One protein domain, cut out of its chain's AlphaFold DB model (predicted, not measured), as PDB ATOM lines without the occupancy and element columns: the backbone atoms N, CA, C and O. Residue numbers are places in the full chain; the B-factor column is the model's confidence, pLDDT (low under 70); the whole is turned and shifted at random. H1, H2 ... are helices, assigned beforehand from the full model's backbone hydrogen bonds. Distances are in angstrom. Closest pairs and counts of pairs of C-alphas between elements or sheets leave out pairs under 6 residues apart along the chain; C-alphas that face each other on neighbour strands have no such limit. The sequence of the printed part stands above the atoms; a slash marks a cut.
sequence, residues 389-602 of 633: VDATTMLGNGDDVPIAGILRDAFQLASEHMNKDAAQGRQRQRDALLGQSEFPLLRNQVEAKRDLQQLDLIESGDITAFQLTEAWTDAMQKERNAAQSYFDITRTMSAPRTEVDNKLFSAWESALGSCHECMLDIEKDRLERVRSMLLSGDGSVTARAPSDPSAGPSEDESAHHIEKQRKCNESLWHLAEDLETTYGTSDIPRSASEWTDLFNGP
ATOM      1  N   VAL A 389     122.482 127.229  34.871       91.56
ATOM      2  CA  VAL A 389     122.035 127.451  36.245       91.56
ATOM      3  C   VAL A 389     122.713 126.432  37.161       91.56
ATOM      4  O   VAL A 389     122.673 125.232  36.898       91.56
ATOM      5  N   ASP A 390     123.350 126.903  38.233       90.25
ATOM      6  CA  ASP A 390     123.967 126.059  39.256       90.25
ATOM      7  C   ASP A 390     123.665 126.581  40.671       90.25
ATOM      8  O   ASP A 390     123.079 127.645  40.862       90.25
ATOM      9  N   ALA A 391     124.069 125.836  41.700       88.38
ATOM     10  CA  ALA A 391     123.830 126.250  43.084       88.38
ATOM     11  C   ALA A 391     124.518 127.579  43.447       88.38
ATOM     12  O   ALA A 391     124.060 128.280  44.345       88.38
ATOM     13  N   THR A 392     125.608 127.946  42.764       86.88
ATOM     14  CA  THR A 392     126.273 129.234  42.984       86.88
ATOM     15  C   THR A 392     125.442 130.371  42.405       86.88
ATOM     16  O   THR A 392     125.280 131.374  43.090       86.88
ATOM     17  N   THR A 393     124.875 130.216  41.206       85.50
ATOM     18  CA  THR A 393     123.994 131.231  40.611       85.50
ATOM     19  C   THR A 393     122.674 131.342  41.372       85.50
ATOM     20  O   THR A 393     122.184 132.446  41.553       85.50
ATOM     21  N   MET A 394     122.128 130.238  41.902       87.69
ATOM     22  CA  MET A 394     120.902 130.238  42.724       87.69
ATOM     23  C   MET A 394     121.070 130.885  44.111       87.69
ATOM     24  O   MET A 394     120.089 131.335  44.699       87.69
ATOM     25  N   LEU A 395     122.296 130.906  44.642       81.62
ATOM     26  CA  LEU A 395     122.660 131.556  45.912       81.62
ATOM     27  C   LEU A 395     123.296 132.941  45.720       81.62
ATOM     28  O   LEU A 395     123.613 133.606  46.710       81.62
ATOM     29  N   GLY A 396     123.570 133.318  44.472       71.56
ATOM     30  CA  GLY A 396     124.256 134.547  44.103       71.56
ATOM     31  C   GLY A 396     123.372 135.781  44.233       71.56
ATOM     32  O   GLY A 396     122.259 135.742  44.760       71.56
ATOM     33  N   ASN A 397     123.885 136.907  43.750       67.81
ATOM     34  CA  ASN A 397     123.079 138.112  43.592       67.81
ATOM     35  C   ASN A 397     122.250 138.014  42.301       67.81
ATOM     36  O   ASN A 397     122.569 137.224  41.419       67.81
ATOM     37  N   GLY A 398     121.226 138.862  42.147       64.12
ATOM     38  CA  GLY A 398     120.379 138.866  40.940       64.12
ATOM     39  C   GLY A 398     121.158 138.997  39.621       64.12
ATOM     40  O   GLY A 398     120.766 138.407  38.621       64.12
ATOM     41  N   ASP A 399     122.313 139.673  39.640       66.19
ATOM     42  CA  ASP A 399     123.197 139.827  38.474       66.19
ATOM     43  C   ASP A 399     123.903 138.522  38.050       66.19
ATOM     44  O   ASP A 399     124.401 138.429  36.928       66.19
ATOM     45  N   ASP A 400     123.954 137.517  38.931       71.31
ATOM     46  CA  ASP A 400     124.566 136.209  38.671       71.31
ATOM     47  C   ASP A 400     123.595 135.237  37.975       71.31
ATOM     48  O   ASP A 400     123.995 134.134  37.587       71.31
ATOM     49  N   VAL A 401     122.321 135.621  37.816       81.12
ATOM     50  CA  VAL A 401     121.303 134.812  37.139       81.12
ATOM     51  C   VAL A 401     121.431 134.994  35.619       81.12
ATOM     52  O   VAL A 401     121.346 136.127  35.138       81.12
ATOM     53  N   PRO A 402     121.578 133.908  34.836       84.94
ATOM     54  CA  PRO A 402     121.751 133.971  33.385       84.94
ATOM     55  C   PRO A 402     120.785 134.899  32.636       84.94
ATOM     56  O   PRO A 402     121.205 135.576  31.696       84.94
ATOM     57  N   ILE A 403     119.515 134.989  33.049       86.56
ATOM     58  CA  ILE A 403     118.482 135.820  32.403       86.56
ATOM     59  C   ILE A 403     118.579 137.337  32.697       86.56
ATOM     60  O   ILE A 403     117.937 138.142  32.021       86.56
ATOM     61  N   ALA A 404     119.402 137.774  33.658       80.50
ATOM     62  CA  ALA A 404     119.450 139.174  34.108       80.50
ATOM     63  C   ALA A 404     119.857 140.177  33.006       80.50
ATOM     64  O   ALA A 404     119.439 141.338  33.009       80.50
ATOM     65  N   GLY A 405     120.639 139.737  32.017       80.94
ATOM     66  CA  GLY A 405     121.092 140.582  30.912       80.94
ATOM     67  C   GLY A 405     119.967 141.089  30.001       80.94
ATOM     68  O   GLY A 405     120.084 142.190  29.462       80.94
ATOM     69  N   ILE A 406     118.843 140.365  29.911       84.88
ATOM     70  CA  ILE A 406     117.639 140.806  29.184       84.88
ATOM     71  C   ILE A 406     117.133 142.148  29.717       84.88
ATOM     72  O   ILE A 406     116.776 143.034  28.940       84.88
ATOM     73  N   LEU A 407     117.106 142.317  31.040       81.50
ATOM     74  CA  LEU A 407     116.539 143.510  31.664       81.50
ATOM     75  C   LEU A 407     117.364 144.750  31.402       81.50
ATOM     76  O   LEU A 407     116.799 145.799  31.101       81.50
ATOM     77  N   ARG A 408     118.691 144.633  31.465       80.50
ATOM     78  CA  ARG A 408     119.596 145.735  31.128       80.50
ATOM     79  C   ARG A 408     119.301 146.271  29.724       80.50
ATOM     80  O   ARG A 408     119.184 147.481  29.540       80.50
ATOM     81  N   ASP A 409     119.137 145.376  28.758       83.50
ATOM     82  CA  ASP A 409     118.868 145.758  27.374       83.50
ATOM     83  C   ASP A 409     117.427 146.279  27.206       83.50
ATOM     84  O   ASP A 409     117.186 147.239  26.475       83.50
ATOM     85  N   ALA A 410     116.466 145.732  27.954       82.00
ATOM     86  CA  ALA A 410     115.089 146.222  27.993       82.00
ATOM     87  C   ALA A 410     114.985 147.650  28.568       82.00
ATOM     88  O   ALA A 410     114.241 148.480  28.044       82.00
ATOM     89  N   PHE A 411     115.761 147.969  29.608       79.12
ATOM     90  CA  PHE A 411     115.876 149.325  30.149       79.12
ATOM     91  C   PHE A 411     116.452 150.298  29.120       79.12
ATOM     92  O   PHE A 411     115.948 151.415  28.991       79.12
ATOM     93  N   GLN A 412     117.471 149.877  28.367       79.00
ATOM     94  CA  GLN A 412     118.035 150.676  27.282       79.00
ATOM     95  C   GLN A 412     116.970 150.982  26.214       79.00
ATOM     96  O   GLN A 412     116.788 152.146  25.851       79.00
ATOM     97  N   LEU A 413     116.194 149.976  25.792       76.56
ATOM     98  CA  LEU A 413     115.082 150.146  24.846       76.56
ATOM     99  C   LEU A 413     114.014 151.124  25.365       76.56
ATOM    100  O   LEU A 413     113.574 152.012  24.633       76.56
ATOM    101  N   ALA A 414     113.618 151.010  26.636       77.25
ATOM    102  CA  ALA A 414     112.657 151.930  27.245       77.25
ATOM    103  C   ALA A 414     113.202 153.364  27.358       77.25
ATOM    104  O   ALA A 414     112.479 154.328  27.106       77.25
ATOM    105  N   SER A 415     114.489 153.526  27.672       74.06
ATOM    106  CA  SER A 415     115.136 154.841  27.726       74.06
ATOM    107  C   SER A 415     115.140 155.539  26.358       74.06
ATOM    108  O   SER A 415     114.846 156.735  26.264       74.06
ATOM    109  N   GLU A 416     115.401 154.794  25.281       71.75
ATOM    110  CA  GLU A 416     115.366 155.297  23.901       71.75
ATOM    111  C   GLU A 416     113.961 155.739  23.458       71.75
ATOM    112  O   GLU A 416     113.822 156.721  22.711       71.75
ATOM    113  N   HIS A 417     112.924 155.049  23.941       71.25
ATOM    114  CA  HIS A 417     111.523 155.408  23.717       71.25
ATOM    115  C   HIS A 417     111.185 156.771  24.345       71.25
ATOM    116  O   HIS A 417     110.655 157.653  23.669       71.25
ATOM    117  N   MET A 418     111.585 156.992  25.601       70.38
ATOM    118  CA  MET A 418     111.240 158.187  26.389       70.38
ATOM    119  C   MET A 418     111.943 159.489  25.945       70.38
ATOM    120  O   MET A 418     111.587 160.579  26.405       70.38
ATOM    121  N   ASN A 419     112.957 159.418  25.078       72.88
ATOM    122  CA  ASN A 419     113.731 160.591  24.675       72.88
ATOM    123  C   ASN A 419     112.973 161.476  23.655       72.88
ATOM    124  O   ASN A 419     112.764 161.097  22.500       72.88
ATOM    125  N   LYS A 420     112.613 162.698  24.075       64.38
ATOM    126  CA  LYS A 420     111.830 163.677  23.290       64.38
ATOM    127  C   LYS A 420     112.548 164.205  22.045       64.38
ATOM    128  O   LYS A 420     111.908 164.380  21.009       64.38
ATOM    129  N   ASP A 421     113.855 164.441  22.126       64.19
ATOM    130  CA  ASP A 421     114.638 164.917  20.977       64.19
ATOM    131  C   ASP A 421     114.793 163.804  19.936       64.19
ATOM    132  O   ASP A 421     114.728 164.049  18.728       64.19
ATOM    133  N   ALA A 422     114.898 162.558  20.408       65.81
ATOM    134  CA  ALA A 422     114.888 161.387  19.549       65.81
ATOM    135  C   ALA A 422     113.526 161.210  18.859       65.81
ATOM    136  O   ALA A 422     113.500 160.947  17.663       65.81
ATOM    137  N   ALA A 423     112.403 161.439  19.548       65.38
ATOM    138  CA  ALA A 423     111.068 161.378  18.946       65.38
ATOM    139  C   ALA A 423     110.882 162.395  17.802       65.38
ATOM    140  O   ALA A 423     110.402 162.041  16.729       65.38
ATOM    141  N   GLN A 424     111.332 163.644  17.976       68.94
ATOM    142  CA  GLN A 424     111.280 164.645  16.899       68.94
ATOM    143  C   GLN A 424     112.215 164.308  15.729       68.94
ATOM    144  O   GLN A 424     111.878 164.572  14.574       68.94
ATOM    145  N   GLY A 425     113.390 163.735  16.010       73.19
ATOM    146  CA  GLY A 425     114.304 163.230  14.982       73.19
ATOM    147  C   GLY A 425     113.705 162.066  14.190       73.19
ATOM    148  O   GLY A 425     113.763 162.078  12.961       73.19
ATOM    149  N   ARG A 426     113.064 161.118  14.885       72.12
ATOM    150  CA  ARG A 426     112.363 159.960  14.314       72.12
ATOM    151  C   ARG A 426     111.200 160.376  13.426       72.12
ATOM    152  O   ARG A 426     111.136 159.903  12.299       72.12
ATOM    153  N   GLN A 427     110.382 161.340  13.851       71.12
ATOM    154  CA  GLN A 427     109.308 161.880  13.011       71.12
ATOM    155  C   GLN A 427     109.854 162.473  11.702       71.12
ATOM    156  O   GLN A 427     109.355 162.166  10.625       71.12
ATOM    157  N   ARG A 428     110.932 163.270  11.763       78.50
ATOM    158  CA  ARG A 428     111.569 163.822  10.550       78.50
ATOM    159  C   ARG A 428     112.148 162.730   9.651       78.50
ATOM    160  O   ARG A 428     112.095 162.856   8.432       78.50
ATOM    161  N   GLN A 429     112.725 161.685  10.242       76.19
ATOM    162  CA  GLN A 429     113.268 160.540   9.512       76.19
ATOM    163  C   GLN A 429     112.155 159.715   8.856       76.19
ATOM    164  O   GLN A 429     112.290 159.342   7.696       76.19
ATOM    165  N   ARG A 430     111.041 159.496   9.558       72.38
ATOM    166  CA  ARG A 430     109.823 158.863   9.045       72.38
ATOM    167  C   ARG A 430     109.283 159.627   7.840       72.38
ATOM    168  O   ARG A 430     109.102 159.031   6.782       72.38
ATOM    169  N   ASP A 431     109.098 160.939   7.976       72.81
ATOM    170  CA  ASP A 431     108.619 161.806   6.894       72.81
ATOM    171  C   ASP A 431     109.563 161.746   5.673       72.81
ATOM    172  O   ASP A 431     109.111 161.695   4.528       72.81
ATOM    173  N   ALA A 432     110.881 161.684   5.906       72.00
ATOM    174  CA  ALA A 432     111.881 161.550   4.848       72.00
ATOM    175  C   ALA A 432     111.865 160.172   4.159       72.00
ATOM    176  O   ALA A 432     111.980 160.113   2.937       72.00
ATOM    177  N   LEU A 433     111.718 159.075   4.911       65.94
ATOM    178  CA  LEU A 433     111.660 157.704   4.380       65.94
ATOM    179  C   LEU A 433     110.372 157.450   3.593       65.94
ATOM    180  O   LEU A 433     110.421 156.869   2.508       65.94
ATOM    181  N   LEU A 434     109.235 157.949   4.086       63.34
ATOM    182  CA  LEU A 434     107.969 157.921   3.349       63.34
ATOM    183  C   LEU A 434     108.109 158.643   2.001       63.34
ATOM    184  O   LEU A 434     107.689 158.099   0.983       63.34
ATOM    185  N   GLY A 435     108.796 159.790   1.969       58.62
ATOM    186  CA  GLY A 435     109.094 160.515   0.728       58.62
ATOM    187  C   GLY A 435     110.101 159.835  -0.217       58.62
ATOM    188  O   GLY A 435     110.153 160.185  -1.391       58.62
ATOM    189  N   GLN A 436     110.901 158.870   0.253       51.34
ATOM    190  CA  GLN A 436     111.860 158.105  -0.571       51.34
ATOM    191  C   GLN A 436     111.274 156.804  -1.141       51.34
ATOM    192  O   GLN A 436     111.816 156.249  -2.098       51.34
ATOM    193  N   SER A 437     110.167 156.320  -0.572       48.47
ATOM    194  CA  SER A 437     109.539 155.035  -0.907       48.47
ATOM    195  C   SER A 437     108.843 154.990  -2.274       48.47
ATOM    196  O   SER A 437     108.349 153.939  -2.677       48.47
ATOM    197  N   GLU A 438     108.806 156.108  -3.004       42.66
ATOM    198  CA  GLU A 438     107.926 156.247  -4.163       42.66
ATOM    199  C   GLU A 438     108.331 155.387  -5.373       42.66
ATOM    200  O   GLU A 438     107.421 154.954  -6.071       42.66
ATOM    201  N   PHE A 439     109.618 155.066  -5.608       45.31
ATOM    202  CA  PHE A 439     110.053 154.116  -6.663       45.31
ATOM    203  C   PHE A 439     111.482 153.554  -6.480       45.31
ATOM    204  O   PHE A 439     112.423 154.085  -7.092       45.31
ATOM    205  N   PRO A 440     111.696 152.516  -5.653       46.59
ATOM    206  CA  PRO A 440     112.996 151.862  -5.641       46.59
ATOM    207  C   PRO A 440     112.910 150.333  -5.821       46.59
ATOM    208  O   PRO A 440     111.873 149.719  -5.574       46.59
ATOM    209  N   LEU A 441     114.036 149.722  -6.220       46.12
ATOM    210  CA  LEU A 441     114.234 148.266  -6.308       46.12
ATOM    211  C   LEU A 441     113.662 147.551  -5.068       46.12
ATOM    212  O   LEU A 441     113.795 148.082  -3.965       46.12
ATOM    213  N   LEU A 442     113.114 146.336  -5.209       47.34
ATOM    214  CA  LEU A 442     112.480 145.572  -4.112       47.34
ATOM    215  C   LEU A 442     113.298 145.581  -2.805       47.34
ATOM    216  O   LEU A 442     112.755 145.763  -1.719       47.34
ATOM    217  N   ARG A 443     114.626 145.470  -2.915       47.97
ATOM    218  CA  ARG A 443     115.557 145.553  -1.781       47.97
ATOM    219  C   ARG A 443     115.424 146.852  -0.978       47.97
ATOM    220  O   ARG A 443     115.352 146.814   0.243       47.97
ATOM    221  N   ASN A 444     115.340 147.987  -1.656       53.81
ATOM    222  CA  ASN A 444     115.203 149.296  -1.027       53.81
ATOM    223  C   ASN A 444     113.801 149.489  -0.424       53.81
ATOM    224  O   ASN A 444     113.652 150.233   0.537       53.81
ATOM    225  N   GLN A 445     112.772 148.825  -0.964       54.34
ATOM    226  CA  GLN A 445     111.430 148.825  -0.367       54.34
ATOM    227  C   GLN A 445     111.391 147.997   0.920       54.34
ATOM    228  O   GLN A 445     110.772 148.414   1.894       54.34
ATOM    229  N   VAL A 446     112.084 146.856   0.948       57.56
ATOM    230  CA  VAL A 446     112.252 146.031   2.154       57.56
ATOM    231  C   VAL A 446     113.050 146.791   3.217       57.56
ATOM    232  O   VAL A 446     112.621 146.845   4.364       57.56
ATOM    233  N   GLU A 447     114.145 147.454   2.837       63.94
ATOM    234  CA  GLU A 447     114.944 148.302   3.735       63.94
ATOM    235  C   GLU A 447     114.147 149.527   4.239       63.94
ATOM    236  O   GLU A 447     114.131 149.803   5.433       63.94
ATOM    237  N   ALA A 448     113.382 150.214   3.387       61.47
ATOM    238  CA  ALA A 448     112.518 151.313   3.829       61.47
ATOM    239  C   ALA A 448     111.377 150.829   4.744       61.47
ATOM    240  O   ALA A 448     111.038 151.492   5.724       61.47
ATOM    241  N   LYS A 449     110.793 149.657   4.458       63.22
ATOM    242  CA  LYS A 449     109.760 149.027   5.293       63.22
ATOM    243  C   LYS A 449     110.328 148.588   6.640       63.22
ATOM    244  O   LYS A 449     109.650 148.774   7.645       63.22
ATOM    245  N   ARG A 450     111.562 148.075   6.680       70.06
ATOM    246  CA  ARG A 450     112.316 147.819   7.916       70.06
ATOM    247  C   ARG A 450     112.429 149.081   8.752       70.06
ATOM    248  O   ARG A 450     112.032 149.072   9.911       70.06
ATOM    249  N   ASP A 451     112.961 150.144   8.163       70.44
ATOM    250  CA  ASP A 451     113.269 151.372   8.890       70.44
ATOM    251  C   ASP A 451     111.986 152.053   9.385       70.44
ATOM    252  O   ASP A 451     111.931 152.523  10.519       70.44
ATOM    253  N   LEU A 452     110.914 152.035   8.584       65.44
ATOM    254  CA  LEU A 452     109.595 152.508   9.008       65.44
ATOM    255  C   LEU A 452     109.002 151.650  10.124       65.44
ATOM    256  O   LEU A 452     108.540 152.210  11.111       65.44
ATOM    257  N   GLN A 453     109.065 150.318  10.028       66.50
ATOM    258  CA  GLN A 453     108.615 149.441  11.112       66.50
ATOM    259  C   GLN A 453     109.422 149.668  12.389       66.50
ATOM    260  O   GLN A 453     108.847 149.706  13.472       66.50
ATOM    261  N   GLN A 454     110.736 149.862  12.282       69.81
ATOM    262  CA  GLN A 454     111.582 150.191  13.421       69.81
ATOM    263  C   GLN A 454     111.141 151.498  14.082       69.81
ATOM    264  O   GLN A 454     111.050 151.555  15.308       69.81
ATOM    265  N   LEU A 455     110.842 152.534  13.298       67.56
ATOM    266  CA  LEU A 455     110.334 153.807  13.808       67.56
ATOM    267  C   LEU A 455     108.942 153.650  14.438       67.56
ATOM    268  O   LEU A 455     108.754 154.093  15.567       67.56
ATOM    269  N   ASP A 456     108.018 152.954  13.770       66.69
ATOM    270  CA  ASP A 456     106.659 152.678  14.255       66.69
ATOM    271  C   ASP A 456     106.659 151.886  15.564       66.69
ATOM    272  O   ASP A 456     105.864 152.168  16.449       66.69
ATOM    273  N   LEU A 457     107.548 150.904  15.718       64.88
ATOM    274  CA  LEU A 457     107.660 150.081  16.926       64.88
ATOM    275  C   LEU A 457     108.323 150.836  18.077       64.88
ATOM    276  O   LEU A 457     107.914 150.696  19.227       64.88
ATOM    277  N   ILE A 458     109.319 151.672  17.772       67.62
ATOM    278  CA  ILE A 458     109.904 152.582  18.761       67.62
ATOM    279  C   ILE A 458     108.887 153.657  19.164       67.62
ATOM    280  O   ILE A 458     108.951 154.125  20.290       67.62
ATOM    281  N   GLU A 459     107.951 154.057  18.304       65.06
ATOM    282  CA  GLU A 459     106.848 154.968  18.655       65.06
ATOM    283  C   GLU A 459     105.701 154.236  19.373       65.06
ATOM    284  O   GLU A 459     105.105 154.774  20.305       65.06
ATOM    285  N   SER A 460     105.434 152.984  19.000       68.88
ATOM    286  CA  SER A 460     104.441 152.099  19.605       68.88
ATOM    287  C   SER A 460     105.056 151.327  20.770       68.88
ATOM    288  O   SER A 460     105.373 150.135  20.685       68.88
ATOM    289  N   GLY A 461     105.204 152.032  21.892       72.81
ATOM    290  CA  GLY A 461     105.645 151.447  23.157       72.81
ATOM    291  C   GLY A 461     104.836 150.203  23.552       72.81
ATOM    292  O   GLY A 461     105.404 149.255  24.087       72.81
ATOM    293  N   ASP A 462     103.555 150.143  23.175       71.75
ATOM    294  CA  ASP A 462     102.658 149.000  23.376       71.75
ATOM    295  C   ASP A 462     103.131 147.709  22.701       71.75
ATOM    296  O   ASP A 462     103.156 146.651  23.339       71.75
ATOM    297  N   ILE A 463     103.533 147.769  21.428       70.56
ATOM    298  CA  ILE A 463     103.977 146.573  20.701       70.56
ATOM    299  C   ILE A 463     105.337 146.113  21.233       70.56
ATOM    300  O   ILE A 463     105.536 144.923  21.477       70.56
ATOM    301  N   THR A 464     106.253 147.052  21.488       76.75
ATOM    302  CA  THR A 464     107.563 146.739  22.080       76.75
ATOM    303  C   THR A 464     107.407 146.119  23.476       76.75
ATOM    304  O   THR A 464     108.054 145.120  23.789       76.75
ATOM    305  N   ALA A 465     106.498 146.648  24.299       80.06
ATOM    306  CA  ALA A 465     106.156 146.108  25.612       80.06
ATOM    307  C   ALA A 465     105.585 144.682  25.531       80.06
ATOM    308  O   ALA A 465     105.911 143.833  26.367       80.06
ATOM    309  N   PHE A 466     104.742 144.410  24.533       81.50
ATOM    310  CA  PHE A 466     104.186 143.081  24.298       81.50
ATOM    311  C   PHE A 466     105.279 142.065  23.938       81.50
ATOM    312  O   PHE A 466     105.418 141.054  24.622       81.50
ATOM    313  N   GLN A 467     106.113 142.367  22.941       82.12
ATOM    314  CA  GLN A 467     107.179 141.463  22.492       82.12
ATOM    315  C   GLN A 467     108.240 141.210  23.569       82.12
ATOM    316  O   GLN A 467     108.734 140.093  23.708       82.12
ATOM    317  N   LEU A 468     108.559 142.228  24.374       84.94
ATOM    318  CA  LEU A 468     109.432 142.076  25.537       84.94
ATOM    319  C   LEU A 468     108.847 141.082  26.551       84.94
ATOM    320  O   LEU A 468     109.576 140.267  27.114       84.94
ATOM    321  N   THR A 469     107.531 141.135  26.772       86.06
ATOM    322  CA  THR A 469     106.835 140.220  27.688       86.06
ATOM    323  C   THR A 469     106.892 138.778  27.175       86.06
ATOM    324  O   THR A 469     107.115 137.861  27.969       86.06
ATOM    325  N   GLU A 470     106.734 138.563  25.866       87.56
ATOM    326  CA  GLU A 470     106.861 137.235  25.250       87.56
ATOM    327  C   GLU A 470     108.281 136.675  25.395       87.56
ATOM    328  O   GLU A 470     108.448 135.575  25.928       87.56
ATOM    329  N   ALA A 471     109.300 137.451  25.011       88.69
ATOM    330  CA  ALA A 471     110.703 137.042  25.106       88.69
ATOM    331  C   ALA A 471     111.116 136.720  26.552       88.69
ATOM    332  O   ALA A 471     111.805 135.731  26.805       88.69
ATOM    333  N   TRP A 472     110.654 137.523  27.516       90.00
ATOM    334  CA  TRP A 472     110.893 137.273  28.936       90.00
ATOM    335  C   TRP A 472     110.234 135.986  29.426       90.00
ATOM    336  O   TRP A 472     110.855 135.198  30.136       90.00
ATOM    337  N   THR A 473     108.970 135.768  29.060       89.69
ATOM    338  CA  THR A 473     108.211 134.596  29.511       89.69
ATOM    339  C   THR A 473     108.848 133.302  29.006       89.69
ATOM    340  O   THR A 473     108.983 132.354  29.782       89.69
ATOM    341  N   ASP A 474     109.292 133.277  27.746       91.56
ATOM    342  CA  ASP A 474     110.028 132.144  27.174       91.56
ATOM    343  C   ASP A 474     111.355 131.897  27.909       91.56
ATOM    344  O   ASP A 474     111.602 130.795  28.409       91.56
ATOM    345  N   ALA A 475     112.182 132.935  28.067       91.81
ATOM    346  CA  ALA A 475     113.476 132.817  28.736       91.81
ATOM    347  C   ALA A 475     113.342 132.366  30.203       91.81
ATOM    348  O   ALA A 475     114.092 131.499  30.651       91.81
ATOM    349  N   MET A 476     112.343 132.869  30.935       91.62
ATOM    350  CA  MET A 476     112.037 132.452  32.310       91.62
ATOM    351  C   MET A 476     111.686 130.970  32.407       91.62
ATOM    352  O   MET A 476     112.070 130.293  33.361       91.62
ATOM    353  N   GLN A 477     110.931 130.446  31.441       93.19
ATOM    354  CA  GLN A 477     110.594 129.027  31.431       93.19
ATOM    355  C   GLN A 477     111.842 128.168  31.199       93.19
ATOM    356  O   GLN A 477     112.005 127.132  31.845       93.19
ATOM    357  N   LYS A 478     112.733 128.602  30.308       94.81
ATOM    358  CA  LYS A 478     113.996 127.911  30.023       94.81
ATOM    359  C   LYS A 478     114.955 127.941  31.210       94.81
ATOM    360  O   LYS A 478     115.549 126.913  31.523       94.81
ATOM    361  N   GLU A 479     115.022 129.063  31.921       93.56
ATOM    362  CA  GLU A 479     115.772 129.215  33.172       93.56
ATOM    363  C   GLU A 479     115.302 128.206  34.235       93.56
ATOM    364  O   GLU A 479     116.100 127.434  34.769       93.56
ATOM    365  N   ARG A 480     113.983 128.114  34.465       93.06
ATOM    366  CA  ARG A 480     113.394 127.130  35.392       93.06
ATOM    367  C   ARG A 480     113.671 125.689  34.982       93.06
ATOM    368  O   ARG A 480     113.972 124.848  35.828       93.06
ATOM    369  N   ASN A 481     113.577 125.390  33.688       94.94
ATOM    370  CA  ASN A 481     113.869 124.055  33.173       94.94
ATOM    371  C   ASN A 481     115.344 123.681  33.395       94.94
ATOM    372  O   ASN A 481     115.637 122.544  33.765       94.94
ATOM    373  N   ALA A 482     116.268 124.628  33.213       94.19
ATOM    374  CA  ALA A 482     117.686 124.421  33.486       94.19
ATOM    375  C   ALA A 482     117.962 124.213  34.982       94.19
ATOM    376  O   ALA A 482     118.696 123.290  35.337       94.19
ATOM    377  N   ALA A 483     117.318 124.991  35.857       93.56
ATOM    378  CA  ALA A 483     117.377 124.800  37.306       93.56
ATOM    379  C   ALA A 483     116.918 123.389  37.716       93.56
ATOM    380  O   ALA A 483     117.617 122.694  38.455       93.56
ATOM    381  N   GLN A 484     115.783 122.928  37.181       93.81
ATOM    382  CA  GLN A 484     115.283 121.578  37.444       93.81
ATOM    383  C   GLN A 484     116.250 120.504  36.934       93.81
ATOM    384  O   GLN A 484     116.567 119.562  37.658       93.81
ATOM    385  N   SER A 485     116.773 120.665  35.715       94.00
ATOM    386  CA  SER A 485     117.748 119.732  35.147       94.00
ATOM    387  C   SER A 485     119.019 119.648  35.996       94.00
ATOM    388  O   SER A 485     119.538 118.553  36.219       94.00
ATOM    389  N   TYR A 486     119.493 120.779  36.522       94.38
ATOM    390  CA  TYR A 486     120.629 120.820  37.436       94.38
ATOM    391  C   TYR A 486     120.370 120.006  38.712       94.38
ATOM    392  O   TYR A 486     121.230 119.213  39.114       94.38
ATOM    393  N   PHE A 487     119.187 120.139  39.325       94.12
ATOM    394  CA  PHE A 487     118.807 119.327  40.485       94.12
ATOM    395  C   PHE A 487     118.769 117.834  40.148       94.12
ATOM    396  O   PHE A 487     119.396 117.038  40.852       94.12
ATOM    397  N   ASP A 488     118.137 117.453  39.038       92.88
ATOM    398  CA  ASP A 488     118.012 116.056  38.608       92.88
ATOM    399  C   ASP A 488     119.384 115.404  38.348       92.88
ATOM    400  O   ASP A 488     119.655 114.278  38.789       92.88
ATOM    401  N   ILE A 489     120.285 116.125  37.669       92.31
ATOM    402  CA  ILE A 489     121.663 115.685  37.405       92.31
ATOM    403  C   ILE A 489     122.424 115.543  38.722       92.31
ATOM    404  O   ILE A 489     123.050 114.507  38.964       92.31
ATOM    405  N   THR A 490     122.348 116.552  39.593       93.44
ATOM    406  CA  THR A 490     123.057 116.555  40.878       93.44
ATOM    407  C   THR A 490     122.588 115.406  41.758       93.44
ATOM    408  O   THR A 490     123.417 114.698  42.335       93.44
ATOM    409  N   ARG A 491     121.279 115.145  41.811       92.00
ATOM    410  CA  ARG A 491     120.693 114.029  42.563       92.00
ATOM    411  C   ARG A 491     121.171 112.682  42.039       92.00
ATOM    412  O   ARG A 491     121.571 111.817  42.814       92.00
ATOM    413  N   THR A 492     121.169 112.518  40.717       91.12
ATOM    414  CA  THR A 492     121.609 111.283  40.056       91.12
ATOM    415  C   THR A 492     123.092 111.011  40.302       91.12
ATOM    416  O   THR A 492     123.468 109.880  40.601       91.12
ATOM    417  N   MET A 493     123.937 112.040  40.195       89.56
ATOM    418  CA  MET A 493     125.385 111.907  40.364       89.56
ATOM    419  C   MET A 493     125.803 111.707  41.821       89.56
ATOM    420  O   MET A 493     126.687 110.898  42.091       89.56
ATOM    421  N   SER A 494     125.167 112.420  42.753       87.50
ATOM    422  CA  SER A 494     125.458 112.295  44.185       87.50
ATOM    423  C   SER A 494     124.938 110.990  44.792       87.50
ATOM    424  O   SER A 494     125.560 110.455  45.709       87.50
ATOM    425  N   ALA A 495     123.842 110.445  44.253       86.25
ATOM    426  CA  ALA A 495     123.254 109.162  44.635       86.25
ATOM    427  C   ALA A 495     123.014 109.014  46.159       86.25
ATOM    428  O   ALA A 495     123.621 108.139  46.788       86.25
ATOM    429  N   PRO A 496     122.119 109.830  46.761       85.69
ATOM    430  CA  PRO A 496     121.782 109.746  48.186       85.69
ATOM    431  C   PRO A 496     121.287 108.339  48.556       85.69
ATOM    432  O   PRO A 496     120.373 107.802  47.924       85.69
ATOM    433  N   ARG A 497     121.896 107.717  49.576       85.25
ATOM    434  CA  ARG A 497     121.729 106.275  49.861       85.25
ATOM    435  C   ARG A 497     120.798 105.996  51.029       85.25
ATOM    436  O   ARG A 497     120.145 104.954  51.051       85.25
ATOM    437  N   THR A 498     120.762 106.891  52.012       88.50
ATOM    438  CA  THR A 498     119.943 106.738  53.216       88.50
ATOM    439  C   THR A 498     118.689 107.610  53.166       88.50
ATOM    440  O   THR A 498     118.567 108.529  52.354       88.50
ATOM    441  N   GLU A 499     117.720 107.328  54.042       89.19
ATOM    442  CA  GLU A 499     116.538 108.184  54.200       89.19
ATOM    443  C   GLU A 499     116.920 109.590  54.696       89.19
ATOM    444  O   GLU A 499     116.278 110.568  54.324       89.19
ATOM    445  N   VAL A 500     117.987 109.699  55.497       89.31
ATOM    446  CA  VAL A 500     118.518 110.980  55.987       89.31
ATOM    447  C   VAL A 500     119.141 111.771  54.837       89.31
ATOM    448  O   VAL A 500     118.776 112.927  54.645       89.31
ATOM    449  N   ASP A 501     119.975 111.128  54.011       88.88
ATOM    450  CA  ASP A 501     120.586 111.752  52.827       88.88
ATOM    451  C   ASP A 501     119.506 112.296  51.879       88.88
ATOM    452  O   ASP A 501     119.597 113.419  51.393       88.88
ATOM    453  N   ASN A 502     118.445 111.513  51.642       91.12
ATOM    454  CA  ASN A 502     117.337 111.924  50.780       91.12
ATOM    455  C   ASN A 502     116.550 113.108  51.361       91.12
ATOM    456  O   ASN A 502     116.135 113.982  50.602       91.12
ATOM    457  N   LYS A 503     116.351 113.158  52.686       92.19
ATOM    458  CA  LYS A 503     115.696 114.294  53.355       92.19
ATOM    459  C   LYS A 503     116.530 115.567  53.243       92.19
ATOM    460  O   LYS A 503     115.979 116.602  52.884       92.19
ATOM    461  N   LEU A 504     117.838 115.479  53.488       91.12
ATOM    462  CA  LEU A 504     118.760 116.612  53.381       91.12
ATOM    463  C   LEU A 504     118.876 117.122  51.944       91.12
ATOM    464  O   LEU A 504     118.801 118.325  51.711       91.12
ATOM    465  N   PHE A 505     118.986 116.212  50.974       93.56
ATOM    466  CA  PHE A 505     119.046 116.587  49.565       93.56
ATOM    467  C   PHE A 505     117.755 117.281  49.112       93.56
ATOM    468  O   PHE A 505     117.809 118.311  48.448       93.56
ATOM    469  N   SER A 506     116.585 116.783  49.517       93.06
ATOM    470  CA  SER A 506     115.316 117.441  49.183       93.06
ATOM    471  C   SER A 506     115.087 118.759  49.927       93.06
ATOM    472  O   SER A 506     114.480 119.670  49.366       93.06
ATOM    473  N   ALA A 507     115.603 118.913  51.150       92.12
ATOM    474  CA  ALA A 507     115.625 120.208  51.829       92.12
ATOM    475  C   ALA A 507     116.511 121.218  51.080       92.12
ATOM    476  O   ALA A 507     116.128 122.377  50.931       92.12
ATOM    477  N   TRP A 508     117.643 120.766  50.538       94.88
ATOM    478  CA  TRP A 508     118.526 121.567  49.694       94.88
ATOM    479  C   TRP A 508     117.894 121.965  48.358       94.88
ATOM    480  O   TRP A 508     117.912 123.150  48.030       94.88
ATOM    481  N   GLU A 509     117.270 121.028  47.633       94.25
ATOM    482  CA  GLU A 509     116.499 121.320  46.408       94.25
ATOM    483  C   GLU A 509     115.435 122.395  46.692       94.25
ATOM    484  O   GLU A 509     115.327 123.386  45.972       94.25
ATOM    485  N   SER A 510     114.684 122.231  47.787       91.88
ATOM    486  CA  SER A 510     113.625 123.158  48.198       91.88
ATOM    487  C   SER A 510     114.165 124.544  48.563       91.88
ATOM    488  O   SER A 510     113.603 125.557  48.139       91.88
ATOM    489  N   ALA A 511     115.254 124.611  49.335       91.44
ATOM    490  CA  ALA A 511     115.857 125.872  49.754       91.44
ATOM    491  C   ALA A 511     116.435 126.636  48.554       91.44
ATOM    492  O   ALA A 511     116.080 127.796  48.346       91.44
ATOM    493  N   LEU A 512     117.246 125.977  47.718       92.12
ATOM    494  CA  LEU A 512     117.816 126.594  46.519       92.12
ATOM    495  C   LEU A 512     116.748 126.999  45.505       92.12
ATOM    496  O   LEU A 512     116.794 128.117  44.996       92.12
ATOM    497  N   GLY A 513     115.763 126.134  45.250       91.00
ATOM    498  CA  GLY A 513     114.651 126.445  44.355       91.00
ATOM    499  C   GLY A 513     113.856 127.662  44.830       91.00
ATOM    500  O   GLY A 513     113.531 128.539  44.034       91.00
ATOM    501  N   SER A 514     113.618 127.779  46.141       88.62
ATOM    502  CA  SER A 514     112.928 128.938  46.723       88.62
ATOM    503  C   SER A 514     113.732 130.232  46.578       88.62
ATOM    504  O   SER A 514     113.159 131.283  46.289       88.62
ATOM    505  N   CYS A 515     115.053 130.174  46.767       88.00
ATOM    506  CA  CYS A 515     115.931 131.330  46.582       88.00
ATOM    507  C   CYS A 515     116.010 131.755  45.107       88.00
ATOM    508  O   CYS A 515     115.916 132.945  44.808       88.00
ATOM    509  N   HIS A 516     116.079 130.790  44.187       89.69
ATOM    510  CA  HIS A 516     116.068 131.048  42.750       89.69
ATOM    511  C   HIS A 516     114.759 131.703  42.289       89.69
ATOM    512  O   HIS A 516     114.798 132.765  41.675       89.69
ATOM    513  N   GLU A 517     113.597 131.153  42.659       88.81
ATOM    514  CA  GLU A 517     112.297 131.760  42.326       88.81
ATOM    515  C   GLU A 517     112.140 133.164  42.926       88.81
ATOM    516  O   GLU A 517     111.590 134.051  42.279       88.81
ATOM    517  N   CYS A 518     112.678 133.411  44.127       85.50
ATOM    518  CA  CYS A 518     112.682 134.754  44.706       85.50
ATOM    519  C   CYS A 518     113.443 135.761  43.828       85.50
ATOM    520  O   CYS A 518     112.980 136.890  43.671       85.50
ATOM    521  N   MET A 519     114.588 135.374  43.253       83.50
ATOM    522  CA  MET A 519     115.332 136.232  42.325       83.50
ATOM    523  C   MET A 519     114.572 136.441  41.016       83.50
ATOM    524  O   MET A 519     114.443 137.573  40.560       83.50
ATOM    525  N   LEU A 520     114.006 135.373  40.451       85.94
ATOM    526  CA  LEU A 520     113.207 135.453  39.229       85.94
ATOM    527  C   LEU A 520     111.979 136.366  39.386       85.94
ATOM    528  O   LEU A 520     111.642 137.108  38.466       85.94
ATOM    529  N   ASP A 521     111.336 136.357  40.555       83.12
ATOM    530  CA  ASP A 521     110.232 137.266  40.875       83.12
ATOM    531  C   ASP A 521     110.688 138.732  40.952       83.12
ATOM    532  O   ASP A 521     110.005 139.613  40.434       83.12
ATOM    533  N   ILE A 522     111.852 139.009  41.551       78.94
ATOM    534  CA  ILE A 522     112.424 140.368  41.600       78.94
ATOM    535  C   ILE A 522     112.698 140.887  40.183       78.94
ATOM    536  O   ILE A 522     112.382 142.038  39.865       78.94
ATOM    537  N   GLU A 523     113.272 140.049  39.322       80.31
ATOM    538  CA  GLU A 523     113.543 140.420  37.935       80.31
ATOM    539  C   GLU A 523     112.249 140.584  37.119       80.31
ATOM    540  O   GLU A 523     112.126 141.508  36.313       80.31
ATOM    541  N   LYS A 524     111.219 139.776  37.389       83.31
ATOM    542  CA  LYS A 524     109.895 139.959  36.784       83.31
ATOM    543  C   LYS A 524     109.289 141.321  37.135       83.31
ATOM    544  O   LYS A 524     108.829 142.026  36.237       83.31
ATOM    545  N   ASP A 525     109.331 141.730  38.398       78.38
ATOM    546  CA  ASP A 525     108.777 143.023  38.821       78.38
ATOM    547  C   ASP A 525     109.582 144.195  38.218       78.38
ATOM    548  O   ASP A 525     109.028 145.224  37.814       78.38
ATOM    549  N   ARG A 526     110.902 144.029  38.049       77.69
ATOM    550  CA  ARG A 526     111.745 144.966  37.282       77.69
ATOM    551  C   ARG A 526     111.297 145.069  35.822       77.69
ATOM    552  O   ARG A 526     111.195 146.188  35.318       77.69
ATOM    553  N   LEU A 527     110.978 143.951  35.170       82.69
ATOM    554  CA  LEU A 527     110.449 143.946  33.805       82.69
ATOM    555  C   LEU A 527     109.098 144.657  33.714       82.69
ATOM    556  O   LEU A 527     108.877 145.433  32.787       82.69
ATOM    557  N   GLU A 528     108.194 144.419  34.664       82.06
ATOM    558  CA  GLU A 528     106.871 145.051  34.679       82.06
ATOM    559  C   GLU A 528     106.979 146.581  34.764       82.06
ATOM    560  O   GLU A 528     106.226 147.296  34.095       82.06
ATOM    561  N   ARG A 529     107.986 147.103  35.478       79.69
ATOM    562  CA  ARG A 529     108.313 148.538  35.459       79.69
ATOM    563  C   ARG A 529     108.799 149.013  34.095       79.69
ATOM    564  O   ARG A 529     108.319 150.040  33.619       79.69
ATOM    565  N   VAL A 530     109.699 148.276  33.442       80.62
ATOM    566  CA  VAL A 530     110.156 148.588  32.072       80.62
ATOM    567  C   VAL A 530     108.984 148.610  31.096       80.62
ATOM    568  O   VAL A 530     108.826 149.558  30.327       80.62
ATOM    569  N   ARG A 531     108.106 147.613  31.187       82.38
ATOM    570  CA  ARG A 531     106.871 147.527  30.414       82.38
ATOM    571  C   ARG A 531     105.978 148.747  30.653       82.38
ATOM    572  O   ARG A 531     105.507 149.344  29.697       82.38
ATOM    573  N   SER A 532     105.781 149.156  31.904       79.19
ATOM    574  CA  SER A 532     104.995 150.351  32.245       79.19
ATOM    575  C   SER A 532     105.602 151.642  31.676       79.19
ATOM    576  O   SER A 532     104.874 152.501  31.176       79.19
ATOM    577  N   MET A 533     106.933 151.774  31.674       79.12
ATOM    578  CA  MET A 533     107.616 152.919  31.054       79.12
ATOM    579  C   MET A 533     107.383 152.976  29.540       79.12
ATOM    580  O   MET A 533     107.133 154.054  29.007       79.12
ATOM    581  N   LEU A 534     107.405 151.825  28.863       77.25
ATOM    582  CA  LEU A 534     107.095 151.732  27.435       77.25
ATOM    583  C   LEU A 534     105.628 152.087  27.142       77.25
ATOM    584  O   LEU A 534     105.361 152.798  26.185       77.25
ATOM    585  N   LEU A 535     104.682 151.641  27.975       77.25
ATOM    586  CA  LEU A 535     103.245 151.895  27.776       77.25
ATOM    587  C   LEU A 535     102.817 153.332  28.105       77.25
ATOM    588  O   LEU A 535     101.874 153.857  27.520       77.25
ATOM    589  N   SER A 536     103.447 153.961  29.098       69.56
ATOM    590  CA  SER A 536     102.987 155.259  29.601       69.56
ATOM    591  C   SER A 536     103.447 156.439  28.752       69.56
ATOM    592  O   SER A 536     102.761 157.460  28.755       69.56
ATOM    593  N   GLY A 537     104.589 156.346  28.056       58.81
ATOM    594  CA  GLY A 537     105.150 157.414  27.209       58.81
ATOM    595  C   GLY A 537     105.510 158.723  27.940       58.81
ATOM    596  O   GLY A 537     106.220 159.575  27.404       58.81
ATOM    597  N   ASP A 538     105.058 158.891  29.181       52.62
ATOM    598  CA  ASP A 538     105.307 160.036  30.029       52.62
ATOM    599  C   ASP A 538     106.585 159.803  30.837       52.62
ATOM    600  O   ASP A 538     106.642 159.009  31.778       52.62
ATOM    601  N   GLY A 539     107.600 160.626  30.569       46.81
ATOM    602  CA  GLY A 539     108.774 160.800  31.438       46.81
ATOM    603  C   GLY A 539     108.456 161.297  32.859       46.81
ATOM    604  O   GLY A 539     109.360 161.684  33.592       46.81
ATOM    605  N   SER A 540     107.174 161.323  33.238       40.22
ATOM    606  CA  SER A 540     106.639 161.644  34.559       40.22
ATOM    607  C   SER A 540     106.612 160.434  35.501       40.22
ATOM    608  O   SER A 540     106.178 160.594  36.644       40.22
ATOM    609  N   VAL A 541     107.125 159.260  35.113       41.44
ATOM    610  CA  VAL A 541     107.603 158.297  36.116       41.44
ATOM    611  C   VAL A 541     108.815 158.928  36.816       41.44
ATOM    612  O   VAL A 541     109.973 158.654  36.533       41.44
ATOM    613  N   THR A 542     108.531 159.826  37.756       37.59
ATOM    614  CA  THR A 542     109.455 160.401  38.735       37.59
ATOM    615  C   THR A 542     109.835 159.390  39.817       37.59
ATOM    616  O   THR A 542     110.448 159.756  40.819       37.59
ATOM    617  N   ALA A 543     109.563 158.100  39.614       37.12
ATOM    618  CA  ALA A 543     110.307 157.054  40.286       37.12
ATOM    619  C   ALA A 543     111.641 156.931  39.554       37.12
ATOM    620  O   ALA A 543     111.720 156.220  38.561       37.12
ATOM    621  N   ARG A 544     112.629 157.727  40.008       36.19
ATOM    622  CA  ARG A 544     114.071 157.586  39.748       36.19
ATOM    623  C   ARG A 544     114.344 156.569  38.641       36.19
ATOM    624  O   ARG A 544     114.439 155.390  38.956       36.19
ATOM    625  N   ALA A 545     114.494 157.010  37.390       38.12
ATOM    626  CA  ALA A 545     115.257 156.221  36.431       38.12
ATOM    627  C   ALA A 545     116.593 155.972  37.125       38.12
ATOM    628  O   ALA A 545     117.337 156.942  37.342       38.12
ATOM    629  N   PRO A 546     116.858 154.761  37.631       39.09
ATOM    630  CA  PRO A 546     118.044 154.606  38.400       39.09
ATOM    631  C   PRO A 546     119.108 154.494  37.330       39.09
ATOM    632  O   PRO A 546     119.213 153.517  36.601       39.09
ATOM    633  N   SER A 547     119.910 155.543  37.228       36.44
ATOM    634  CA  SER A 547     121.170 155.552  36.482       36.44
ATOM    635  C   SER A 547     122.167 154.522  37.048       36.44
ATOM    636  O   SER A 547     123.341 154.531  36.698       36.44
ATOM    637  N   ASP A 548     121.695 153.682  37.966       37.75
ATOM    638  CA  ASP A 548     122.402 152.796  38.843       37.75
ATOM    639  C   ASP A 548     121.537 151.522  38.975       37.75
ATOM    640  O   ASP A 548     120.489 151.563  39.625       37.75
ATOM    641  N   PRO A 549     121.903 150.391  38.352       39.97
ATOM    642  CA  PRO A 549     121.170 149.120  38.464       39.97
ATOM    643  C   PRO A 549     120.991 148.617  39.917       39.97
ATOM    644  O   PRO A 549     120.288 147.637  40.159       39.97
ATOM    645  N   SER A 550     121.576 149.315  40.899       35.69
ATOM    646  CA  SER A 550     121.458 149.078  42.338       35.69
ATOM    647  C   SER A 550     120.243 149.716  43.036       35.69
ATOM    648  O   SER A 550     120.026 149.442  44.220       35.69
ATOM    649  N   ALA A 551     119.433 150.557  42.379       41.50
ATOM    650  CA  ALA A 551     118.286 151.164  43.063       41.50
ATOM    651  C   ALA A 551     117.171 150.130  43.300       41.50
ATOM    652  O   ALA A 551     116.545 149.623  42.368       41.50
ATOM    653  N   GLY A 552     116.959 149.811  44.576       42.31
ATOM    654  CA  GLY A 552     116.019 148.794  45.034       42.31
ATOM    655  C   GLY A 552     114.535 149.096  44.761       42.31
ATOM    656  O   GLY A 552     114.184 150.197  44.330       42.31
ATOM    657  N   PRO A 553     113.663 148.098  45.004       42.25
ATOM    658  CA  PRO A 553     112.221 148.182  44.765       42.25
ATOM    659  C   PRO A 553     111.522 149.259  45.615       42.25
ATOM    660  O   PRO A 553     112.082 149.754  46.595       42.25
ATOM    661  N   SER A 554     110.292 149.626  45.232       45.88
ATOM    662  CA  SER A 554     109.449 150.568  45.989       45.88
ATOM    663  C   SER A 554     109.160 150.063  47.414       45.88
ATOM    664  O   SER A 554     109.264 148.866  47.667       45.88
ATOM    665  N   GLU A 555     108.802 150.943  48.359       43.50
ATOM    666  CA  GLU A 555     108.643 150.575  49.784       43.50
ATOM    667  C   GLU A 555     107.649 149.411  50.015       43.50
ATOM    668  O   GLU A 555     107.930 148.538  50.835       43.50
ATOM    669  N   ASP A 556     106.564 149.305  49.239       46.25
ATOM    670  CA  ASP A 556     105.589 148.202  49.360       46.25
ATOM    671  C   ASP A 556     106.040 146.896  48.671       46.25
ATOM    672  O   ASP A 556     105.863 145.808  49.226       46.25
ATOM    673  N   GLU A 557     106.678 146.971  47.497       52.53
ATOM    674  CA  GLU A 557     107.293 145.806  46.829       52.53
ATOM    675  C   GLU A 557     108.447 145.248  47.672       52.53
ATOM    676  O   GLU A 557     108.633 144.034  47.790       52.53
ATOM    677  N   SER A 558     109.190 146.140  48.333       55.84
ATOM    678  CA  SER A 558     110.302 145.777  49.198       55.84
ATOM    679  C   SER A 558     109.856 144.864  50.337       55.84
ATOM    680  O   SER A 558     110.540 143.886  50.599       55.84
ATOM    681  N   ALA A 559     108.681 145.069  50.944       64.81
ATOM    682  CA  ALA A 559     108.219 144.242  52.061       64.81
ATOM    683  C   ALA A 559     107.949 142.778  51.662       64.81
ATOM    684  O   ALA A 559     108.318 141.857  52.395       64.81
ATOM    685  N   HIS A 560     107.345 142.542  50.491       68.62
ATOM    686  CA  HIS A 560     107.070 141.186  49.993       68.62
ATOM    687  C   HIS A 560     108.346 140.455  49.567       68.62
ATOM    688  O   HIS A 560     108.526 139.281  49.903       68.62
ATOM    689  N   HIS A 561     109.262 141.145  48.882       69.56
ATOM    690  CA  HIS A 561     110.564 140.577  48.526       69.56
ATOM    691  C   HIS A 561     111.434 140.324  49.757       69.56
ATOM    692  O   HIS A 561     112.037 139.259  49.852       69.56
ATOM    693  N   ILE A 562     111.446 141.246  50.724       72.88
ATOM    694  CA  ILE A 562     112.140 141.081  52.006       72.88
ATOM    695  C   ILE A 562     111.604 139.846  52.729       72.88
ATOM    696  O   ILE A 562     112.396 139.045  53.214       72.88
ATOM    697  N   GLU A 563     110.287 139.629  52.761       78.44
ATOM    698  CA  GLU A 563     109.701 138.448  53.404       78.44
ATOM    699  C   GLU A 563     110.038 137.139  52.670       78.44
ATOM    700  O   GLU A 563     110.344 136.131  53.311       78.44
ATOM    701  N   LYS A 564     110.025 137.126  51.331       76.88
ATOM    702  CA  LYS A 564     110.455 135.955  50.544       76.88
ATOM    703  C   LYS A 564     111.940 135.653  50.737       76.88
ATOM    704  O   LYS A 564     112.302 134.503  50.980       76.88
ATOM    705  N   GLN A 565     112.781 136.680  50.699       78.94
ATOM    706  CA  GLN A 565     114.215 136.560  50.931       78.94
ATOM    707  C   GLN A 565     114.501 136.096  52.365       78.94
ATOM    708  O   GLN A 565     115.339 135.223  52.572       78.94
ATOM    709  N   ARG A 566     113.749 136.596  53.355       81.88
ATOM    710  CA  ARG A 566     113.803 136.138  54.750       81.88
ATOM    711  C   ARG A 566     113.489 134.646  54.855       81.88
ATOM    712  O   ARG A 566     114.267 133.926  55.466       81.88
ATOM    713  N   LYS A 567     112.421 134.163  54.213       83.31
ATOM    714  CA  LYS A 567     112.057 132.731  54.195       83.31
ATOM    715  C   LYS A 567     113.086 131.848  53.485       83.31
ATOM    716  O   LYS A 567     113.358 130.741  53.947       83.31
ATOM    717  N   CYS A 568     113.662 132.324  52.379       83.81
ATOM    718  CA  CYS A 568     114.782 131.654  51.706       83.81
ATOM    719  C   CYS A 568     115.976 131.535  52.670       83.81
ATOM    720  O   CYS A 568     116.473 130.433  52.895       83.81
ATOM    721  N   ASN A 569     116.356 132.630  53.335       84.94
ATOM    722  CA  ASN A 569     117.442 132.637  54.316       84.94
ATOM    723  C   ASN A 569     117.165 131.718  55.516       84.94
ATOM    724  O   ASN A 569     118.065 131.001  55.942       84.94
ATOM    725  N   GLU A 570     115.936 131.688  56.039       87.12
ATOM    726  CA  GLU A 570     115.529 130.749  57.098       87.12
ATOM    727  C   GLU A 570     115.672 129.291  56.649       87.12
ATOM    728  O   GLU A 570     116.182 128.460  57.395       87.12
ATOM    729  N   SER A 571     115.273 128.980  55.414       88.06
ATOM    730  CA  SER A 571     115.371 127.623  54.862       88.06
ATOM    731  C   SER A 571     116.827 127.185  54.679       88.06
ATOM    732  O   SER A 571     117.178 126.058  55.023       88.06
ATOM    733  N   LEU A 572     117.688 128.082  54.186       89.38
ATOM    734  CA  LEU A 572     119.131 127.840  54.083       89.38
ATOM    735  C   LEU A 572     119.781 127.674  55.462       89.38
ATOM    736  O   LEU A 572     120.678 126.851  55.623       89.38
ATOM    737  N   TRP A 573     119.321 128.431  56.459       89.00
ATOM    738  CA  TRP A 573     119.828 128.343  57.825       89.00
ATOM    739  C   TRP A 573     119.465 127.010  58.488       89.00
ATOM    740  O   TRP A 573     120.348 126.342  59.016       89.00
ATOM    741  N   HIS A 574     118.209 126.569  58.377       89.88
ATOM    742  CA  HIS A 574     117.794 125.251  58.867       89.88
ATOM    743  C   HIS A 574     118.528 124.108  58.161       89.88
ATOM    744  O   HIS A 574     118.971 123.167  58.813       89.88
ATOM    745  N   LEU A 575     118.734 124.215  56.845       92.31
ATOM    746  CA  LEU A 575     119.546 123.249  56.111       92.31
ATOM    747  C   LEU A 575     120.981 123.184  56.653       92.31
ATOM    748  O   LEU A 575     121.523 122.093  56.812       92.31
ATOM    749  N   ALA A 576     121.595 124.332  56.949       90.38
ATOM    750  CA  ALA A 576     122.935 124.386  57.523       90.38
ATOM    751  C   ALA A 576     122.997 123.754  58.928       90.38
ATOM    752  O   ALA A 576     123.958 123.049  59.229       90.38
ATOM    753  N   GLU A 577     121.975 123.946  59.771       90.31
ATOM    754  CA  GLU A 577     121.873 123.272  61.077       90.31
ATOM    755  C   GLU A 577     121.752 121.745  60.938       90.31
ATOM    756  O   GLU A 577     122.408 120.992  61.669       90.31
ATOM    757  N   ASP A 578     120.939 121.278  59.990       88.25
ATOM    758  CA  ASP A 578     120.733 119.850  59.747       88.25
ATOM    759  C   ASP A 578     121.998 119.182  59.171       88.25
ATOM    760  O   ASP A 578     122.341 118.054  59.552       88.25
ATOM    761  N   LEU A 579     122.733 119.884  58.299       88.06
ATOM    762  CA  LEU A 579     124.038 119.452  57.784       88.06
ATOM    763  C   LEU A 579     125.098 119.398  58.896       88.06
ATOM    764  O   LEU A 579     125.834 118.411  58.982       88.06
ATOM    765  N   GLU A 580     125.134 120.389  59.792       89.19
ATOM    766  CA  GLU A 580     126.074 120.415  60.921       89.19
ATOM    767  C   GLU A 580     125.791 119.252  61.876       89.19
ATOM    768  O   GLU A 580     126.701 118.541  62.300       89.19
ATOM    769  N   THR A 581     124.515 118.988  62.150       88.06
ATOM    770  CA  THR A 581     124.094 117.889  63.025       88.06
ATOM    771  C   THR A 581     124.416 116.515  62.428       88.06
ATOM    772  O   THR A 581     124.772 115.593  63.164       88.06
ATOM    773  N   THR A 582     124.299 116.360  61.106       85.44
ATOM    774  CA  THR A 582     124.431 115.056  60.431       85.44
ATOM    775  C   THR A 582     125.865 114.748  59.996       85.44
ATOM    776  O   THR A 582     126.341 113.629  60.192       85.44
ATOM    777  N   TYR A 583     126.560 115.727  59.413       83.19
ATOM    778  CA  TYR A 583     127.886 115.562  58.807       83.19
ATOM    779  C   TYR A 583     128.973 116.432  59.458       83.19
ATOM    780  O   TYR A 583     130.146 116.288  59.109       83.19
ATOM    781  N   GLY A 584     128.629 117.299  60.419       82.62
ATOM    782  CA  GLY A 584     129.593 118.179  61.090       82.62
ATOM    783  C   GLY A 584     130.110 119.314  60.204       82.62
ATOM    784  O   GLY A 584     131.275 119.699  60.342       82.62
ATOM    785  N   THR A 585     129.293 119.771  59.250       84.50
ATOM    786  CA  THR A 585     129.556 120.979  58.462       84.50
ATOM    787  C   THR A 585     128.297 121.819  58.281       84.50
ATOM    788  O   THR A 585     127.237 121.288  57.965       84.50
ATOM    789  N   SER A 586     128.426 123.138  58.395       85.94
ATOM    790  CA  SER A 586     127.382 124.104  58.046       85.94
ATOM    791  C   SER A 586     127.446 124.570  56.585       85.94
ATOM    792  O   SER A 586     126.642 125.406  56.172       85.94
ATOM    793  N   ASP A 587     128.431 124.104  55.813       86.75
ATOM    794  CA  ASP A 587     128.625 124.536  54.428       86.75
ATOM    795  C   ASP A 587     127.575 123.902  53.509       86.75
ATOM    796  O   ASP A 587     127.442 122.681  53.435       86.75
ATOM    797  N   ILE A 588     126.837 124.747  52.781       89.69
ATOM    798  CA  ILE A 588     125.806 124.308  51.836       89.69
ATOM    799  C   ILE A 588     126.485 123.768  50.567       89.69
ATOM    800  O   ILE A 588     127.186 124.540  49.902       89.69
ATOM    801  N   PRO A 589     126.251 122.498  50.185       89.69
ATOM    802  CA  PRO A 589     126.883 121.910  49.010       89.69
ATOM    803  C   PRO A 589     126.494 122.639  47.725       89.69
ATOM    804  O   PRO A 589     125.321 122.943  47.494       89.69
ATOM    805  N   ARG A 590     127.472 122.887  46.857       88.69
ATOM    806  CA  ARG A 590     127.295 123.590  45.581       88.69
ATOM    807  C   ARG A 590     127.452 122.703  44.357       88.69
ATOM    808  O   ARG A 590     127.271 123.181  43.245       88.69
ATOM    809  N   SER A 591     127.793 121.432  44.540       89.00
ATOM    810  CA  SER A 591     128.054 120.502  43.444       89.00
ATOM    811  C   SER A 591     127.720 119.059  43.824       89.00
ATOM    812  O   SER A 591     127.659 118.696  45.000       89.00
ATOM    813  N   ALA A 592     127.545 118.202  42.816       87.75
ATOM    814  CA  ALA A 592     127.331 116.770  43.032       87.75
ATOM    815  C   ALA A 592     128.514 116.096  43.745       87.75
ATOM    816  O   ALA A 592     128.312 115.170  44.530       87.75
ATOM    817  N   SER A 593     129.743 116.557  43.492       86.94
ATOM    818  CA  SER A 593     130.946 116.069  44.172       86.94
ATOM    819  C   SER A 593     130.931 116.391  45.660       86.94
ATOM    820  O   SER A 593     131.188 115.498  46.455       86.94
ATOM    821  N   GLU A 594     130.545 117.609  46.049       89.50
ATOM    822  CA  GLU A 594     130.442 117.981  47.467       89.50
ATOM    823  C   GLU A 594     129.407 117.122  48.196       89.50
ATOM    824  O   GLU A 594     129.666 116.626  49.290       89.50
ATOM    825  N   TRP A 595     128.267 116.850  47.554       91.31
ATOM    826  CA  TRP A 595     127.292 115.897  48.080       91.31
ATOM    827  C   TRP A 595     127.853 114.477  48.198       91.31
ATOM    828  O   TRP A 595     127.667 113.814  49.215       91.31
ATOM    829  N   THR A 596     128.565 114.010  47.174       87.06
ATOM    830  CA  THR A 596     129.187 112.678  47.167       87.06
ATOM    831  C   THR A 596     130.212 112.537  48.292       87.06
ATOM    832  O   THR A 596     130.269 111.490  48.943       87.06
ATOM    833  N   ASP A 597     131.003 113.576  48.541       85.81
ATOM    834  CA  ASP A 597     131.997 113.608  49.608       85.81
ATOM    835  C   ASP A 597     131.332 113.591  50.986       85.81
ATOM    836  O   ASP A 597     131.791 112.866  51.868       85.81
ATOM    837  N   LEU A 598     130.208 114.294  51.164       85.69
ATOM    838  CA  LEU A 598     129.424 114.237  52.403       85.69
ATOM    839  C   LEU A 598     128.803 112.856  52.635       85.69
ATOM    840  O   LEU A 598     128.902 112.317  53.735       85.69
ATOM    841  N   PHE A 599     128.227 112.240  51.601       85.00
ATOM    842  CA  PHE A 599     127.601 110.918  51.712       85.00
ATOM    843  C   PHE A 599     128.602 109.778  51.942       85.00
ATOM    844  O   PHE A 599     128.232 108.738  52.490       85.00
ATOM    845  N   ASN A 600     129.857 109.931  51.502       77.69
ATOM    846  CA  ASN A 600     130.901 108.909  51.657       77.69
ATOM    847  C   ASN A 600     131.933 109.238  52.751       77.69
ATOM    848  O   ASN A 600     132.730 108.365  53.110       77.69
ATOM    849  N   GLY A 601     131.944 110.465  53.270       63.28
ATOM    850  CA  GLY A 601     132.838 110.902  54.334       63.28
ATOM    851  C   GLY A 601     132.513 110.221  55.670       63.28
ATOM    852  O   GLY A 601     131.351 109.935  55.961       63.28
ATOM    853  N   PRO A 602     133.515 109.921  56.517       49.16
ATOM    854  CA  PRO A 602     133.245 109.382  57.844       49.16
ATOM    855  C   PRO A 602     132.470 110.414  58.677       49.16
ATOM    856  O   PRO A 602     132.878 111.570  58.739       49.16
TER     857      PRO A 602
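This is residues 389 to 602 of the 633 residues of an uncharacterized protein of Kwoniella heveanensis BCC8398 (UniProt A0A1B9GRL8). Three long helices, H5, H6 and H7, lie side by side in a row with H6 in the middle, neighbours running opposite ways, and at one end a helical hairpin of H3 and H4 turns off as an arm, about perpendicular to H5. H2 packs along the part of H6 near that arm, short H1 packs on H6 farther along, and H8 packs on the end of H5 away from the arm. The printed part has 214 residues with eight named helices, H1 to H8 in chain order, and no named strand; its class is all helix. It is loose, with a radius of gyration of the C-alphas of 24.0 A, and flat, spanning 81 by 42 by 20 A.

Find C-alpha 499 at (116.538, 108.184, 54.200); from there H6, residues 499 to 536, runs 54.8 A to C-alpha 536 at (102.987, 155.259, 29.601). Before it comes H5, residues 461 to 494, 48.7 A; after it comes H7, residues 555 to 583, 41.0 A. Look earlier for H1, residues 391 to 395, 6.1 A; H2, residues 404 to 418, 22.1 A; H3, residues 420 to 436, 24.5 A; and H4, residues 442 to 459, 25.3 A. H8, residues 592 to 600, 12.2 A, ends at C-alpha 600 at (130.901, 108.909, 51.657).

Start at H5 and H6, the hubs, touching four helices each. They form a hairpin at a shallow tilt of 10 degrees, opposite ways; their closest C-alphas, of Gly 461 and Leu 534, are 4.5 A apart. H6 and H7 are another hairpin, at 17 degrees, a shallow tilt, closest at the C-alphas of Cys 515 and Cys 568, 5.3 A. H5 and H7 are apart. H2 touches H6, closest at the C-alphas of Ala 414 and Leu 534, 5.6 A, and only just touches H5, with 3 pairs of C-alphas within 8 A; H2, H5 and H6 are an up and down bundle, each running against the one before. H1 touches H6 at Met 394 and His 516, C-alphas 4.9 A apart. H3 and H4 are a hairpin, closest at the C-alphas of Arg 430 and Leu 452, 6.4 A; H4 and H5 touch only at the corner, and only just, with 3 pairs within 8 A. H8 touches H5 at Ser 494 and Thr 596, C-alphas 4.8 A apart. Every O i to N i+4 pair is within hydrogen-bond range in H1, H3, H4, H5, H6 and H8; in H2 10 of 11 are, in H7 23 of 25.

The two C-alphas farthest apart, of Phe 439 and Pro 602, are 81.9 A apart. The printed part has no cut. The link from H6 to H7, residues 537 to 554, is long. Mean pLDDT of the printed part is 76.0; among the residues under 70 are 433 to 449 and 536 to 561.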